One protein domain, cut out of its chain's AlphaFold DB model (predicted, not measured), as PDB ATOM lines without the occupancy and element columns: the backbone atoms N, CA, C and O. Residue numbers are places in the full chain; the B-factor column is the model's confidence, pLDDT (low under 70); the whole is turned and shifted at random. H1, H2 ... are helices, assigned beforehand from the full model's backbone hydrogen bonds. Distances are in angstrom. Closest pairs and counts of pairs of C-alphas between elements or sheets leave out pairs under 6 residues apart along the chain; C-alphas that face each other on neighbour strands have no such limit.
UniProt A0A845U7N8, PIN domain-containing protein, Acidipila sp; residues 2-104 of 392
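AT A GLANCE: This is residues 2 to 104 of the 392 residues of the protein "PIN domain-containing protein" of Acidipila sp (UniProt A0A845U7N8). Two helical hairpins, a small one of H1 and H2 and a long one of H3 and H4, spread from the tight link between H2 and H3 like the two arms of a V, with open space between them. In the small arm the short H1 folds back on the first part of the much longer H2; in the other arm H3 and H4 run side by side for most of their length. The printed part has 103 residues, with four named helices in the order H1, H2, H3, H4 and no named strand, and its class is all helix. The whole is loose, with a radius of gyration of the C-alphas of 18.6 A, and flat, spanning 46 by 45 by 13 A.

HOW THE PARTS SIT: H1, residues 2 to 9, and H2, residues 16 to 38, form a helical hairpin. They touch, and their closest C-alphas, those of Val 3 and Gly 23, are 4.3 A apart. They run opposite ways at a shallow tilt of 34.7 degrees, only just short of steep. Residues 31 to 36 of H2 stand free. H3, residues 42 to 66, follows after a tight link of 3 residues; H2 and H3 are apart, but only just, with their closest C-alphas 8.2 A from each other. H3 and H4, residues 73 to 99, form the second helical hairpin. They touch along 70 pairs of C-alphas within 8 A, the closest being those of Gly 47 and Gly 99 at 3.9 A. They run opposite ways at a shallow tilt of 26 degrees, with centres 8.2 A apart. H1 is apart from H3 and from H4, and H2 is apart from H4. In H1, H2, H3 and H4 every O i to N i+4 pair is within hydrogen-bond range.

IN THESE COORDINATES: H1 begins at C-alpha 2, at (-38.758, 30.013, -12.242). H2 measures 33.2 A from its first to its last C-alpha and ends at C-alpha 38, at (-53.504, 19.063, -2.337). H3 measures 35.8 A. H4, the longest helix with 27 residues, measures 37.6 A and ends at C-alpha 99, at (-58.470, 4.725, -7.675).

THE WHOLE: The two C-alphas farthest apart, those of Asp 15 and Asn 103, are 51.8 A from each other. The printed part has no cut. The links from H1 to H2 and from H3 to H4, 6 residues each, are short, and no link is long. Residues 68 to 75, of which 73 to 75 belong to H4, stand free. The mean pLDDT of the printed part is 80.1; residues 2 to 14, residue 16 and residues 100 to 104 are under 70, and H1 has a mean of 59.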
ATOM      1  N   PHE A   2     -38.620  30.491 -10.846       58.91
ATOM      2  CA  PHE A   2     -38.758  30.013 -12.242       58.91
ATOM      3  C   PHE A   2     -38.679  31.099 -13.332       58.91
ATOM      4  O   PHE A   2     -37.951  30.933 -14.304       58.91
ATOM      5  N   VAL A   3     -39.353  32.240 -13.150       59.50
ATOM      6  CA  VAL A   3     -39.312  33.367 -14.107       59.50
ATOM      7  C   VAL A   3     -37.898  33.942 -14.260       59.50
ATOM      8  O   VAL A   3     -37.457  34.208 -15.373       59.50
ATOM      9  N   ALA A   4     -37.162  34.082 -13.153       58.81
ATOM     10  CA  ALA A   4     -35.789  34.585 -13.159       58.81
ATOM     11  C   ALA A   4     -34.822  33.576 -13.800       58.81
ATOM     12  O   ALA A   4     -33.930  33.966 -14.546       58.81
ATOM     13  N   THR A   5     -35.037  32.276 -13.574       61.22
ATOM     14  CA  THR A   5     -34.251  31.203 -14.194       61.22
ATOM     15  C   THR A   5     -34.488  31.129 -15.707       61.22
ATOM     16  O   THR A   5     -33.529  31.047 -16.466       61.22
ATOM     17  N   CYS A   6     -35.735  31.235 -16.178       58.03
ATOM     18  CA  CYS A   6     -36.036  31.266 -17.616       58.03
ATOM     19  C   CYS A   6     -35.512  32.533 -18.308       58.03
ATOM     20  O   CYS A   6     -35.028  32.446 -19.433       58.03
ATOM     21  N   ALA A   7     -35.553  33.688 -17.635       57.50
ATOM     22  CA  ALA A   7     -34.984  34.931 -18.155       57.50
ATOM     23  C   ALA A   7     -33.447  34.886 -18.253       57.50
ATOM     24  O   ALA A   7     -32.880  35.474 -19.168       57.50
ATOM     25  N   TYR A   8     -32.781  34.172 -17.338       60.25
ATOM     26  CA  TYR A   8     -31.322  34.047 -17.315       60.25
ATOM     27  C   TYR A   8     -30.787  33.006 -18.311       60.25
ATOM     28  O   TYR A   8     -29.772  33.244 -18.954       60.25
ATOM     29  N   PHE A   9     -31.465  31.863 -18.463       61.44
ATOM     30  CA  PHE A   9     -30.989  30.764 -19.314       61.44
ATOM     31  C   PHE A   9     -31.452  30.831 -20.778       61.44
ATOM     32  O   PHE A   9     -30.956  30.042 -21.576       61.44
ATOM     33  N   GLN A  10     -32.387  31.728 -21.132       60.94
ATOM     34  CA  GLN A  10     -32.928  31.900 -22.495       60.94
ATOM     35  C   GLN A  10     -33.119  30.571 -23.257       60.94
ATOM     36  O   GLN A  10     -32.544  30.367 -24.333       60.94
ATOM     37  N   PRO A  11     -33.899  29.623 -22.705       54.41
ATOM     38  CA  PRO A  11     -34.098  28.344 -23.364       54.41
ATOM     39  C   PRO A  11     -34.686  28.583 -24.765       54.41
ATOM     40  O   PRO A  11     -35.615  29.373 -24.924       54.41
ATOM     41  N   PHE A  12     -34.126  27.907 -25.771       56.25
ATOM     42  CA  PHE A  12     -34.515  27.986 -27.190       56.25
ATOM     43  C   PHE A  12     -34.139  29.273 -27.954       56.25
ATOM     44  O   PHE A  12     -34.584  29.434 -29.088       56.25
ATOM     45  N   GLY A  13     -33.298  30.161 -27.399       61.28
ATOM     46  CA  GLY A  13     -32.810  31.356 -28.115       61.28
ATOM     47  C   GLY A  13     -33.874  32.443 -28.329       61.28
ATOM     48  O   GLY A  13     -33.785  33.221 -29.273       61.28
ATOM     49  N   LEU A  14     -34.902  32.457 -27.478       63.84
ATOM     50  CA  LEU A  14     -36.024  33.395 -27.523       63.84
ATOM     51  C   LEU A  14     -35.668  34.733 -26.852       63.84
ATOM     52  O   LEU A  14     -34.968  34.753 -25.837       63.84
ATOM     53  N   ASP A  15     -36.210  35.839 -27.371       75.38
ATOM     54  CA  ASP A  15     -36.042  37.178 -26.794       75.38
ATOM     55  C   ASP A  15     -36.448  37.218 -25.307       75.38
ATOM     56  O   ASP A  15     -37.440  36.610 -24.888       75.38
ATOM     57  N   ALA A  16     -35.704  37.988 -24.503       68.38
ATOM     58  CA  ALA A  16     -35.869  38.107 -23.048       68.38
ATOM     59  C   ALA A  16     -37.326  38.270 -22.537       68.38
ATOM     60  O   ALA A  16     -37.675  37.598 -21.559       68.38
ATOM     61  N   PRO A  17     -38.215  39.084 -23.154       75.94
ATOM     62  CA  PRO A  17     -39.611  39.171 -22.714       75.94
ATOM     63  C   PRO A  17     -40.405  37.878 -22.952       75.94
ATOM     64  O   PRO A  17     -41.256  37.524 -22.138       75.94
ATOM     65  N   LEU A  18     -40.115  37.147 -24.028       74.88
ATOM     66  CA  LEU A  18     -40.803  35.909 -24.402       74.88
ATOM     67  C   LEU A  18     -40.366  34.745 -23.498       74.88
ATOM     68  O   LEU A  18     -41.202  33.960 -23.047       74.88
ATOM     69  N   ALA A  19     -39.080  34.700 -23.138       71.88
ATOM     70  CA  ALA A  19     -38.547  33.761 -22.151       71.88
ATOM     71  C   ALA A  19     -39.118  34.005 -20.738       71.88
ATOM     72  O   ALA A  19     -39.439  33.053 -20.021       71.88
ATOM     73  N   ALA A  20     -39.309  35.270 -20.345       74.75
ATOM     74  CA  ALA A  20     -39.955  35.620 -19.079       74.75
ATOM     75  C   ALA A  20     -41.442  35.214 -19.053       74.75
ATOM     76  O   ALA A  20     -41.921  34.693 -18.043       74.75
ATOM     77  N   LEU A  21     -42.156  35.385 -20.172       82.06
ATOM     78  CA  LEU A  21     -43.559  34.979 -20.320       82.06
ATOM     79  C   LEU A  21     -43.710  33.450 -20.248       82.06
ATOM     80  O   LEU A  21     -44.583  32.948 -19.540       82.06
ATOM     81  N   LEU A  22     -42.805  32.706 -20.893       79.88
ATOM     82  CA  LEU A  22     -42.737  31.245 -20.796       79.88
ATOM     83  C   LEU A  22     -42.497  30.785 -19.346       79.88
ATOM     84  O   LEU A  22     -43.166  29.875 -18.857       79.88
ATOM     85  N   GLY A  23     -41.578  31.450 -18.638       79.19
ATOM     86  CA  GLY A  23     -41.302  31.172 -17.228       79.19
ATOM     87  C   GLY A  23     -42.501  31.450 -16.317       79.19
ATOM     88  O   GLY A  23     -42.740  30.698 -15.371       79.19
ATOM     89  N   LEU A  24     -43.284  32.494 -16.610       83.81
ATOM     90  CA  LEU A  24     -44.509  32.814 -15.874       83.81
ATOM     91  C   LEU A  24     -45.611  31.781 -16.142       83.81
ATOM     92  O   LEU A  24     -46.265  31.332 -15.202       83.81
ATOM     93  N   ALA A  25     -45.772  31.348 -17.394       84.94
ATOM     94  CA  ALA A  25     -46.720  30.300 -17.760       84.94
ATOM     95  C   ALA A  25     -46.395  28.962 -17.072       84.94
ATOM     96  O   ALA A  25     -47.287  28.318 -16.520       84.94
ATOM     97  N   LEU A  26     -45.116  28.571 -17.037       83.25
ATOM     98  CA  LEU A  26     -44.665  27.373 -16.322       83.25
ATOM     99  C   LEU A  26     -44.891  27.485 -14.813       83.25
ATOM    100  O   LEU A  26     -45.393  26.545 -14.203       83.25
ATOM    101  N   ALA A  27     -44.576  28.635 -14.212       82.44
ATOM    102  CA  ALA A  27     -44.816  28.858 -12.788       82.44
ATOM    103  C   ALA A  27     -46.309  28.739 -12.441       82.44
ATOM    104  O   ALA A  27     -46.662  28.078 -11.466       82.44
ATOM    105  N   LEU A  28     -47.190  29.314 -13.266       87.75
ATOM    106  CA  LEU A  28     -48.636  29.207 -13.079       87.75
ATOM    107  C   LEU A  28     -49.124  27.758 -13.218       87.75
ATOM    108  O   LEU A  28     -49.955  27.313 -12.429       87.75
ATOM    109  N   ALA A  29     -48.592  27.009 -14.187       84.31
ATOM    110  CA  ALA A  29     -48.924  25.600 -14.372       84.31
ATOM    111  C   ALA A  29     -48.520  24.746 -13.157       84.31
ATOM    112  O   ALA A  29     -49.305  23.904 -12.726       84.31
ATOM    113  N   VAL A  30     -47.341  24.995 -12.576       84.31
ATOM    114  CA  VAL A  30     -46.869  24.300 -11.366       84.31
ATOM    115  C   VAL A  30     -47.773  24.601 -10.172       84.31
ATOM    116  O   VAL A  30     -48.210  23.669  -9.507       84.31
ATOM    117  N   VAL A  31     -48.135  25.868  -9.948       85.06
ATOM    118  CA  VAL A  31     -49.035  26.254  -8.843       85.06
ATOM    119  C   VAL A  31     -50.432  25.649  -9.022       85.06
ATOM    120  O   VAL A  31     -51.023  25.134  -8.078       85.06
ATOM    121  N   LEU A  32     -50.972  25.650 -10.246       85.44
ATOM    122  CA  LEU A  32     -52.251  24.993 -10.541       85.44
ATOM    123  C   LEU A  32     -52.191  23.481 -10.292       85.44
ATOM    124  O   LEU A  32     -53.173  22.893  -9.835       85.44
ATOM    125  N   PHE A  33     -51.058  22.852 -10.601       82.44
ATOM    126  CA  PHE A  33     -50.832  21.436 -10.349       82.44
ATOM    127  C   PHE A  33     -50.719  21.136  -8.849       82.44
ATOM    128  O   PHE A  33     -51.355  20.199  -8.376       82.44
ATOM    129  N   GLU A  34     -50.007  21.968  -8.091       83.19
ATOM    130  CA  GLU A  34     -49.884  21.880  -6.632       83.19
ATOM    131  C   GLU A  34     -51.255  21.959  -5.946       83.19
ATOM    132  O   GLU A  34     -51.638  21.039  -5.223       83.19
ATOM    133  N   ILE A  35     -52.073  22.958  -6.296       83.19
ATOM    134  CA  ILE A  35     -53.442  23.106  -5.767       83.19
ATOM    135  C   ILE A  35     -54.320  21.891  -6.121       83.19
ATOM    136  O   ILE A  35     -55.200  21.489  -5.354       83.19
ATOM    137  N   ARG A  36     -54.124  21.291  -7.304       79.19
ATOM    138  CA  ARG A  36     -54.832  20.066  -7.717       79.19
ATOM    139  C   ARG A  36     -54.372  18.844  -6.917       79.19
ATOM    140  O   ARG A  36     -55.218  18.003  -6.616       79.19
ATOM    141  N   LEU A  37     -53.085  18.752  -6.582       75.44
ATOM    142  CA  LEU A  37     -52.510  17.667  -5.782       75.44
ATOM    143  C   LEU A  37     -52.979  17.719  -4.331       75.44
ATOM    144  O   LEU A  37     -53.378  16.689  -3.801       75.44
ATOM    145  N   GLU A  38     -53.021  18.902  -3.717       75.62
ATOM    146  CA  GLU A  38     -53.504  19.063  -2.337       75.62
ATOM    147  C   GLU A  38     -54.970  18.644  -2.171       75.62
ATOM    148  O   GLU A  38     -55.376  18.135  -1.130       75.62
ATOM    149  N   ARG A  39     -55.780  18.817  -3.221       76.00
ATOM    150  CA  ARG A  39     -57.191  18.399  -3.232       76.00
ATOM    151  C   ARG A  39     -57.389  16.942  -3.655       76.00
ATOM    152  O   ARG A  39     -58.524  16.459  -3.662       76.00
ATOM    153  N   ALA A  40     -56.329  16.240  -4.054       75.50
ATOM    154  CA  ALA A  40     -56.413  14.850  -4.471       75.50
ATOM    155  C   ALA A  40     -56.328  13.922  -3.252       75.50
ATOM    156  O   ALA A  40     -55.354  13.902  -2.513       75.50
ATOM    157  N   THR A  41     -57.352  13.090  -3.066       79.62
ATOM    158  CA  THR A  41     -57.329  12.016  -2.063       79.62
ATOM    159  C   THR A  41     -56.190  11.030  -2.354       79.62
ATOM    160  O   THR A  41     -55.988  10.679  -3.520       79.62
ATOM    161  N   LEU A  42     -55.539  10.488  -1.318       76.94
ATOM    162  CA  LEU A  42     -54.437   9.518  -1.441       76.94
ATOM    163  C   LEU A  42     -54.766   8.332  -2.372       76.94
ATOM    164  O   LEU A  42     -53.947   7.932  -3.194       76.94
ATOM    165  N   GLN A  43     -56.002   7.828  -2.316       80.25
ATOM    166  CA  GLN A  43     -56.506   6.753  -3.183       80.25
ATOM    167  C   GLN A  43     -56.449   7.096  -4.678       80.25
ATOM    168  O   GLN A  43     -56.066   6.269  -5.504       80.25
ATOM    169  N   ARG A  44     -56.802   8.336  -5.039       82.88
ATOM    170  CA  ARG A  44     -56.726   8.821  -6.424       82.88
ATOM    171  C   ARG A  44     -55.279   8.961  -6.878       82.88
ATOM    172  O   ARG A  44     -55.001   8.666  -8.032       82.88
ATOM    173  N   LEU A  45     -54.371   9.368  -5.988       84.62
ATOM    174  CA  LEU A  45     -52.947   9.497  -6.303       84.62
ATOM    175  C   LEU A  45     -52.299   8.126  -6.555       84.62
ATOM    176  O   LEU A  45     -51.607   7.952  -7.555       84.62
ATOM    177  N   ILE A  46     -52.585   7.139  -5.697       84.25
ATOM    178  CA  ILE A  46     -52.120   5.751  -5.856       84.25
ATOM    179  C   ILE A  46     -52.728   5.115  -7.111       84.25
ATOM    180  O   ILE A  46     -52.032   4.468  -7.887       84.25
ATOM    181  N   GLY A  47     -54.024   5.323  -7.349       87.56
ATOM    182  CA  GLY A  47     -54.671   4.842  -8.565       87.56
ATOM    183  C   GLY A  47     -54.071   5.470  -9.823       87.56
ATOM    184  O   GLY A  47     -53.798   4.761 -10.788       87.56
ATOM    185  N   ALA A  48     -53.815   6.783  -9.811       89.25
ATOM    186  CA  ALA A  48     -53.201   7.501 -10.925       89.25
ATOM    187  C   ALA A  48     -51.788   6.993 -11.238       89.25
ATOM    188  O   ALA A  48     -51.458   6.830 -12.412       89.25
ATOM    189  N   SER A  49     -50.970   6.712 -10.218       89.12
ATOM    190  CA  SER A  49     -49.614   6.191 -10.415       89.12
ATOM    191  C   SER A  49     -49.630   4.766 -10.971       89.12
ATOM    192  O   SER A  49     -48.966   4.504 -11.973       89.12
ATOM    193  N   LEU A  50     -50.448   3.867 -10.409       90.31
ATOM    194  CA  LEU A  50     -50.612   2.502 -10.926       90.31
ATOM    195  C   LEU A  50     -51.137   2.502 -12.367       90.31
ATOM    196  O   LEU A  50     -50.624   1.786 -13.225       90.31
ATOM    197  N   GLY A  51     -52.143   3.332 -12.640       90.75
ATOM    198  CA  GLY A  51     -52.729   3.473 -13.965       90.75
ATOM    199  C   GLY A  51     -51.740   4.028 -14.990       90.75
ATOM    200  O   GLY A  51     -51.680   3.522 -16.108       90.75
ATOM    201  N   ALA A  52     -50.918   5.013 -14.616       93.56
ATOM    202  CA  ALA A  52     -49.864   5.540 -15.482       93.56
ATOM    203  C   ALA A  52     -48.792   4.480 -15.789       93.56
ATOM    204  O   ALA A  52     -48.396   4.344 -16.945       93.56
ATOM    205  N   ILE A  53     -48.371   3.687 -14.793       93.81
ATOM    206  CA  ILE A  53     -47.420   2.579 -14.986       93.81
ATOM    207  C   ILE A  53     -47.989   1.550 -15.969       93.81
ATOM    208  O   ILE A  53     -47.307   1.166 -16.918       93.81
ATOM    209  N   LEU A  54     -49.250   1.143 -15.789       92.62
ATOM    210  CA  LEU A  54     -49.921   0.213 -16.700       92.62
ATOM    211  C   LEU A  54     -50.098   0.799 -18.107       92.62
ATOM    212  O   LEU A  54     -49.932   0.082 -19.090       92.62
ATOM    213  N   GLY A  55     -50.386   2.098 -18.215       93.31
ATOM    214  CA  GLY A  55     -50.471   2.807 -19.492       93.31
ATOM    215  C   GLY A  55     -49.136   2.828 -20.236       93.31
ATOM    216  O   GLY A  55     -49.083   2.480 -21.414       93.31
ATOM    217  N   ILE A  56     -48.042   3.154 -19.543       93.88
ATOM    218  CA  ILE A  56     -46.682   3.130 -20.107       93.88
ATOM    219  C   ILE A  56     -46.290   1.706 -20.511       93.88
ATOM    220  O   ILE A  56     -45.733   1.502 -21.587       93.88
ATOM    221  N   PHE A  57     -46.621   0.709 -19.690       93.38
ATOM    222  CA  PHE A  57     -46.381  -0.693 -20.018       93.38
ATOM    223  C   PHE A  57     -47.164  -1.128 -21.267       93.38
ATOM    224  O   PHE A  57     -46.602  -1.749 -22.168       93.38
ATOM    225  N   GLY A  58     -48.436  -0.735 -21.380       91.50
ATOM    226  CA  GLY A  58     -49.248  -0.969 -22.576       91.50
ATOM    227  C   GLY A  58     -48.684  -0.283 -23.824       91.50
ATOM    228  O   GLY A  58     -48.661  -0.883 -24.902       91.50
ATOM    229  N   ALA A  59     -48.170   0.941 -23.685       91.44
ATOM    230  CA  ALA A  59     -47.492   1.645 -24.770       91.44
ATOM    231  C   ALA A  59     -46.222   0.908 -25.210       91.44
ATOM    232  O   ALA A  59     -46.025   0.699 -26.403       91.44
ATOM    233  N   TYR A  60     -45.415   0.436 -24.258       90.94
ATOM    234  CA  TYR A  60     -44.210  -0.342 -24.538       90.94
ATOM    235  C   TYR A  60     -44.516  -1.626 -25.322       90.94
ATOM    236  O   TYR A  60     -43.874  -1.901 -26.339       90.94
ATOM    237  N   LEU A  61     -45.544  -2.381 -24.913       90.69
ATOM    238  CA  LEU A  61     -45.991  -3.567 -25.650       90.69
ATOM    239  C   LEU A  61     -46.479  -3.218 -27.060       90.69
ATOM    240  O   LEU A  61     -46.199  -3.942 -28.014       90.69
ATOM    241  N   SER A  62     -47.173  -2.092 -27.211       86.19
ATOM    242  CA  SER A  62     -47.675  -1.646 -28.510       86.19
ATOM    243  C   SER A  62     -46.541  -1.244 -29.455       86.19
ATOM    244  O   SER A  62     -46.563  -1.618 -30.626       86.19
ATOM    245  N   THR A  63     -45.503  -0.571 -28.948       85.88
ATOM    246  CA  THR A  63     -44.278  -0.274 -29.705       85.88
ATOM    247  C   THR A  63     -43.557  -1.553 -30.137       85.88
ATOM    248  O   THR A  63     -43.032  -1.617 -31.250       85.88
ATOM    249  N   LEU A  64     -43.583  -2.615 -29.322       85.19
ATOM    250  CA  LEU A  64     -43.027  -3.918 -29.702       85.19
ATOM    251  C   LEU A  64     -43.771  -4.533 -30.902       85.19
ATOM    252  O   LEU A  64     -43.136  -5.093 -31.793       85.19
ATOM    253  N   VAL A  65     -45.094  -4.372 -30.982       84.56
ATOM    254  CA  VAL A  65     -45.903  -4.822 -32.132       84.56
ATOM    255  C   VAL A  65     -45.679  -3.935 -33.361       84.56
ATOM    256  O   VAL A  65     -45.421  -4.445 -34.453       84.56
ATOM    257  N   LEU A  66     -45.693  -2.607 -33.191       82.50
ATOM    258  CA  LEU A  66     -45.373  -1.652 -34.262       82.50
ATOM    259  C   LEU A  66     -43.974  -1.900 -34.835       82.50
ATOM    260  O   LEU A  66     -43.740  -1.657 -36.019       82.50
ATOM    261  N   SER A  67     -43.060  -2.441 -34.022       78.69
ATOM    262  CA  SER A  67     -41.703  -2.735 -34.458       78.69
ATOM    263  C   SER A  67     -41.583  -3.779 -35.558       78.69
ATOM    264  O   SER A  67     -40.630  -3.720 -36.335       78.69
ATOM    265  N   GLN A  68     -42.569  -4.671 -35.654       79.00
ATOM    266  CA  GLN A  68     -42.629  -5.734 -36.653       79.00
ATOM    267  C   GLN A  68     -43.360  -5.306 -37.935       79.00
ATOM    268  O   GLN A  68     -43.425  -6.073 -38.892       79.00
ATOM    269  N   THR A  69     -43.901  -4.084 -37.981       76.75
ATOM    270  CA  THR A  69     -44.660  -3.575 -39.131       76.75
ATOM    271  C   THR A  69     -43.775  -2.704 -40.028       76.75
ATOM    272  O   THR A  69     -43.012  -1.866 -39.546       76.75
ATOM    273  N   SER A  70     -43.886  -2.863 -41.350       71.88
ATOM    274  CA  SER A  70     -43.095  -2.140 -42.362       71.88
ATOM    275  C   SER A  70     -43.557  -0.686 -42.582       71.88
ATOM    276  O   SER A  70     -43.942  -0.305 -43.685       71.88
ATOM    277  N   ILE A  71     -43.543   0.137 -41.530       75.25
ATOM    278  CA  ILE A  71     -43.899   1.567 -41.578       75.25
ATOM    279  C   ILE A  71     -42.639   2.416 -41.827       75.25
ATOM    280  O   ILE A  71     -41.554   2.097 -41.341       75.25
ATOM    281  N   VAL A  72     -42.782   3.527 -42.560       77.75
ATOM    282  CA  VAL A  72     -41.719   4.528 -42.775       77.75
ATOM    283  C   VAL A  72     -41.192   5.049 -41.427       77.75
ATOM    284  O   VAL A  72     -41.979   5.447 -40.567       77.75
ATOM    285  N   GLY A  73     -39.865   5.094 -41.251       75.81
ATOM    286  CA  GLY A  73     -39.215   5.354 -39.955       75.81
ATOM    287  C   GLY A  73     -39.697   6.612 -39.219       75.81
ATOM    288  O   GLY A  73     -39.954   6.556 -38.021       75.81
ATOM    289  N   ASN A  74     -39.922   7.720 -39.932       81.56
ATOM    290  CA  ASN A  74     -40.389   8.969 -39.316       81.56
ATOM    291  C   ASN A  74     -41.834   8.869 -38.800       81.56
ATOM    292  O   ASN A  74     -42.144   9.373 -37.722       81.56
ATOM    293  N   ALA A  75     -42.711   8.198 -39.553       81.25
ATOM    294  CA  ALA A  75     -44.098   7.983 -39.149       81.25
ATOM    295  C   ALA A  75     -44.185   7.020 -37.957       81.25
ATOM    296  O   ALA A  75     -45.003   7.219 -37.064       81.25
ATOM    297  N   ARG A  76     -43.298   6.022 -37.902       81.56
ATOM    298  CA  ARG A  76     -43.196   5.098 -36.772       81.56
ATOM    299  C   ARG A  76     -42.775   5.806 -35.485       81.56
ATOM    300  O   ARG A  76     -43.482   5.686 -34.493       81.56
ATOM    301  N   SER A  77     -41.700   6.596 -35.514       84.12
ATOM    302  CA  SER A  77     -41.254   7.352 -34.335       84.12
ATOM    303  C   SER A  77     -42.326   8.321 -33.830       84.12
ATOM    304  O   SER A  77     -42.519   8.463 -32.626       84.12
ATOM    305  N   PHE A  78     -43.058   8.961 -34.748       86.50
ATOM    306  CA  PHE A  78     -44.186   9.818 -34.389       86.50
ATOM    307  C   PHE A  78     -45.314   9.030 -33.704       86.50
ATOM    308  O   PHE A  78     -45.814   9.462 -32.666       86.50
ATOM    309  N   LEU A  79     -45.688   7.867 -34.248       86.12
ATOM    310  CA  LEU A  79     -46.717   7.008 -33.662       86.12
ATOM    311  C   LEU A  79     -46.301   6.454 -32.299       86.12
ATOM    312  O   LEU A  79     -47.115   6.485 -31.385       86.12
ATOM    313  N   ASP A  80     -45.052   6.020 -32.135       85.38
ATOM    314  CA  ASP A  80     -44.542   5.491 -30.865       85.38
ATOM    315  C   ASP A  80     -44.608   6.550 -29.751       85.38
ATOM    316  O   ASP A  80     -45.139   6.298 -28.667       85.38
ATOM    317  N   VAL A  81     -44.142   7.774 -30.028       87.69
ATOM    318  CA  VAL A  81     -44.184   8.881 -29.056       87.69
ATOM    319  C   VAL A  81     -45.620   9.320 -28.774       87.69
ATOM    320  O   VAL A  81     -45.986   9.532 -27.616       87.69
ATOM    321  N   SER A  82     -46.449   9.437 -29.814       88.00
ATOM    322  CA  SER A  82     -47.856   9.814 -29.662       88.00
ATOM    323  C   SER A  82     -48.612   8.791 -28.812       88.00
ATOM    324  O   SER A  82     -49.316   9.165 -27.873       88.00
ATOM    325  N   LEU A  83     -48.403   7.503 -29.078       89.31
ATOM    326  CA  LEU A  83     -49.044   6.412 -28.360       89.31
ATOM    327  C   LEU A  83     -48.599   6.360 -26.896       89.31
ATOM    328  O   LEU A  83     -49.443   6.201 -26.020       89.31
ATOM    329  N   LEU A  84     -47.308   6.566 -26.613       91.44
ATOM    330  CA  LEU A  84     -46.797   6.634 -25.244       91.44
ATOM    331  C   LEU A  84     -47.483   7.739 -24.441       91.44
ATOM    332  O   LEU A  84     -47.972   7.479 -23.342       91.44
ATOM    333  N   ILE A  85     -47.565   8.951 -24.995       91.12
ATOM    334  CA  ILE A  85     -48.197  10.090 -24.317       91.12
ATOM    335  C   ILE A  85     -49.687   9.817 -24.082       91.12
ATOM    336  O   ILE A  85     -50.185  10.028 -22.973       91.12
ATOM    337  N   VAL A  86     -50.398   9.315 -25.098       92.38
ATOM    338  CA  VAL A  86     -51.838   9.040 -25.007       92.38
ATOM    339  C   VAL A  86     -52.127   7.939 -23.988       92.38
ATOM    340  O   VAL A  86     -52.964   8.138 -23.111       92.38
ATOM    341  N   LEU A  87     -51.435   6.799 -24.052       91.56
ATOM    342  CA  LEU A  87     -51.687   5.682 -23.136       91.56
ATOM    343  C   LEU A  87     -51.254   5.997 -21.703       91.56
ATOM    344  O   LEU A  87     -51.960   5.613 -20.772       91.56
ATOM    345  N   ALA A  88     -50.152   6.726 -21.502       92.75
ATOM    346  CA  ALA A  88     -49.756   7.181 -20.171       92.75
ATOM    347  C   ALA A  88     -50.814   8.117 -19.563       92.75
ATOM    348  O   ALA A  88     -51.191   7.953 -18.401       92.75
ATOM    349  N   TYR A  89     -51.345   9.059 -20.353       91.81
ATOM    350  CA  TYR A  89     -52.395   9.975 -19.907       91.81
ATOM    351  C   TYR A  89     -53.716   9.253 -19.619       91.81
ATOM    352  O   TYR A  89     -54.298   9.433 -18.548       91.81
ATOM    353  N   VAL A  90     -54.177   8.393 -20.532       92.50
ATOM    354  CA  VAL A  90     -55.403   7.602 -20.345       92.50
ATOM    355  C   VAL A  90     -55.268   6.694 -19.125       92.50
ATOM    356  O   VAL A  90     -56.170   6.664 -18.290       92.50
ATOM    357  N   GLY A  91     -54.127   6.017 -18.971       91.62
ATOM    358  CA  GLY A  91     -53.826   5.197 -17.801       91.62
ATOM    359  C   GLY A  91     -53.901   5.998 -16.502       91.62
ATOM    360  O   GLY A  91     -54.563   5.573 -15.558       91.62
ATOM    361  N   MET A  92     -53.315   7.197 -16.472       91.75
ATOM    362  CA  MET A  92     -53.373   8.089 -15.313       91.75
ATOM    363  C   MET A  92     -54.805   8.538 -14.984       91.75
ATOM    364  O   MET A  92     -55.198   8.503 -13.822       91.75
ATOM    365  N   VAL A  93     -55.610   8.932 -15.977       89.75
ATOM    366  CA  VAL A  93     -56.996   9.399 -15.765       89.75
ATOM    367  C   VAL A  93     -57.918   8.255 -15.336       89.75
ATOM    368  O   VAL A  93     -58.726   8.406 -14.413       89.75
ATOM    369  N   VAL A  94     -57.794   7.085 -15.967       88.44
ATOM    370  CA  VAL A  94     -58.544   5.882 -15.582       88.44
ATOM    371  C   VAL A  94     -58.130   5.439 -14.180       88.44
ATOM    372  O   VAL A  94     -58.989   5.195 -13.337       88.44
ATOM    373  N   GLY A  95     -56.830   5.430 -13.893       87.56
ATOM    374  CA  GLY A  95     -56.283   5.140 -12.575       87.56
ATOM    375  C   GLY A  95     -56.759   6.119 -11.502       87.56
ATOM    376  O   GLY A  95     -57.182   5.698 -10.433       87.56
ATOM    377  N   ALA A  96     -56.782   7.420 -11.789       86.19
ATOM    378  CA  ALA A  96     -57.267   8.437 -10.859       86.19
ATOM    379  C   ALA A  96     -58.778   8.317 -10.605       86.19
ATOM    380  O   ALA A  96     -59.227   8.435  -9.468       86.19
ATOM    381  N   SER A  97     -59.572   8.065 -11.650       83.50
ATOM    382  CA  SER A  97     -61.033   7.950 -11.537       83.50
ATOM    383  C   SER A  97     -61.474   6.658 -10.846       83.50
ATOM    384  O   SER A  97     -62.409   6.676 -10.048       83.50
ATOM    385  N   LYS A  98     -60.784   5.543 -11.109       78.94
ATOM    386  CA  LYS A  98     -61.055   4.232 -10.499       78.94
ATOM    387  C   LYS A  98     -60.278   3.998  -9.204       78.94
ATOM    388  O   LYS A  98     -60.654   3.115  -8.444       78.94
ATOM    389  N   GLY A  99     -59.268   4.809  -8.900       72.75
ATOM    390  CA  GLY A  99     -58.470   4.725  -7.675       72.75
ATOM    391  C   GLY A  99     -59.295   4.906  -6.404       72.75
ATOM    392  O   GLY A  99     -59.019   4.256  -5.407       72.75
ATOM    393  N   GLY A 100     -60.371   5.696  -6.456       67.50
ATOM    394  CA  GLY A 100     -61.324   5.811  -5.344       67.50
ATOM    395  C   GLY A 100     -62.175   4.556  -5.098       67.50
ATOM    396  O   GLY A 100     -62.795   4.448  -4.049       67.50
ATOM    397  N   LEU A 101     -62.209   3.609  -6.046       67.38
ATOM    398  CA  LEU A 101     -62.847   2.294  -5.873       67.38
ATOM    399  C   LEU A 101     -61.875   1.249  -5.313       67.38
ATOM    400  O   LEU A 101     -62.303   0.148  -4.970       67.38
ATOM    401  N   LEU A 102     -60.578   1.565  -5.233       64.81
ATOM    402  CA  LEU A 102     -59.615   0.704  -4.563       64.81
ATOM    403  C   LEU A 102     -59.901   0.776  -3.070       64.81
ATOM    404  O   LEU A 102     -59.535   1.734  -2.387       64.81
ATOM    405  N   ASN A 103     -60.572  -0.255  -2.565       59.41
ATOM    406  CA  ASN A 103     -60.710  -0.423  -1.136       59.41
ATOM    407  C   ASN A 103     -59.314  -0.711  -0.561       59.41
ATOM    408  O   ASN A 103     -58.794  -1.820  -0.683       59.41
ATOM    409  N   LEU A 104     -58.700   0.301   0.053       59.62
ATOM    410  CA  LEU A 104     -57.413   0.186   0.744       59.62
ATOM    411  C   LEU A 104     -57.431  -0.916   1.822       59.62
ATOM    412  O   LEU A 104     -56.375  -1.459   2.137       59.62
TER     413      LEU A 104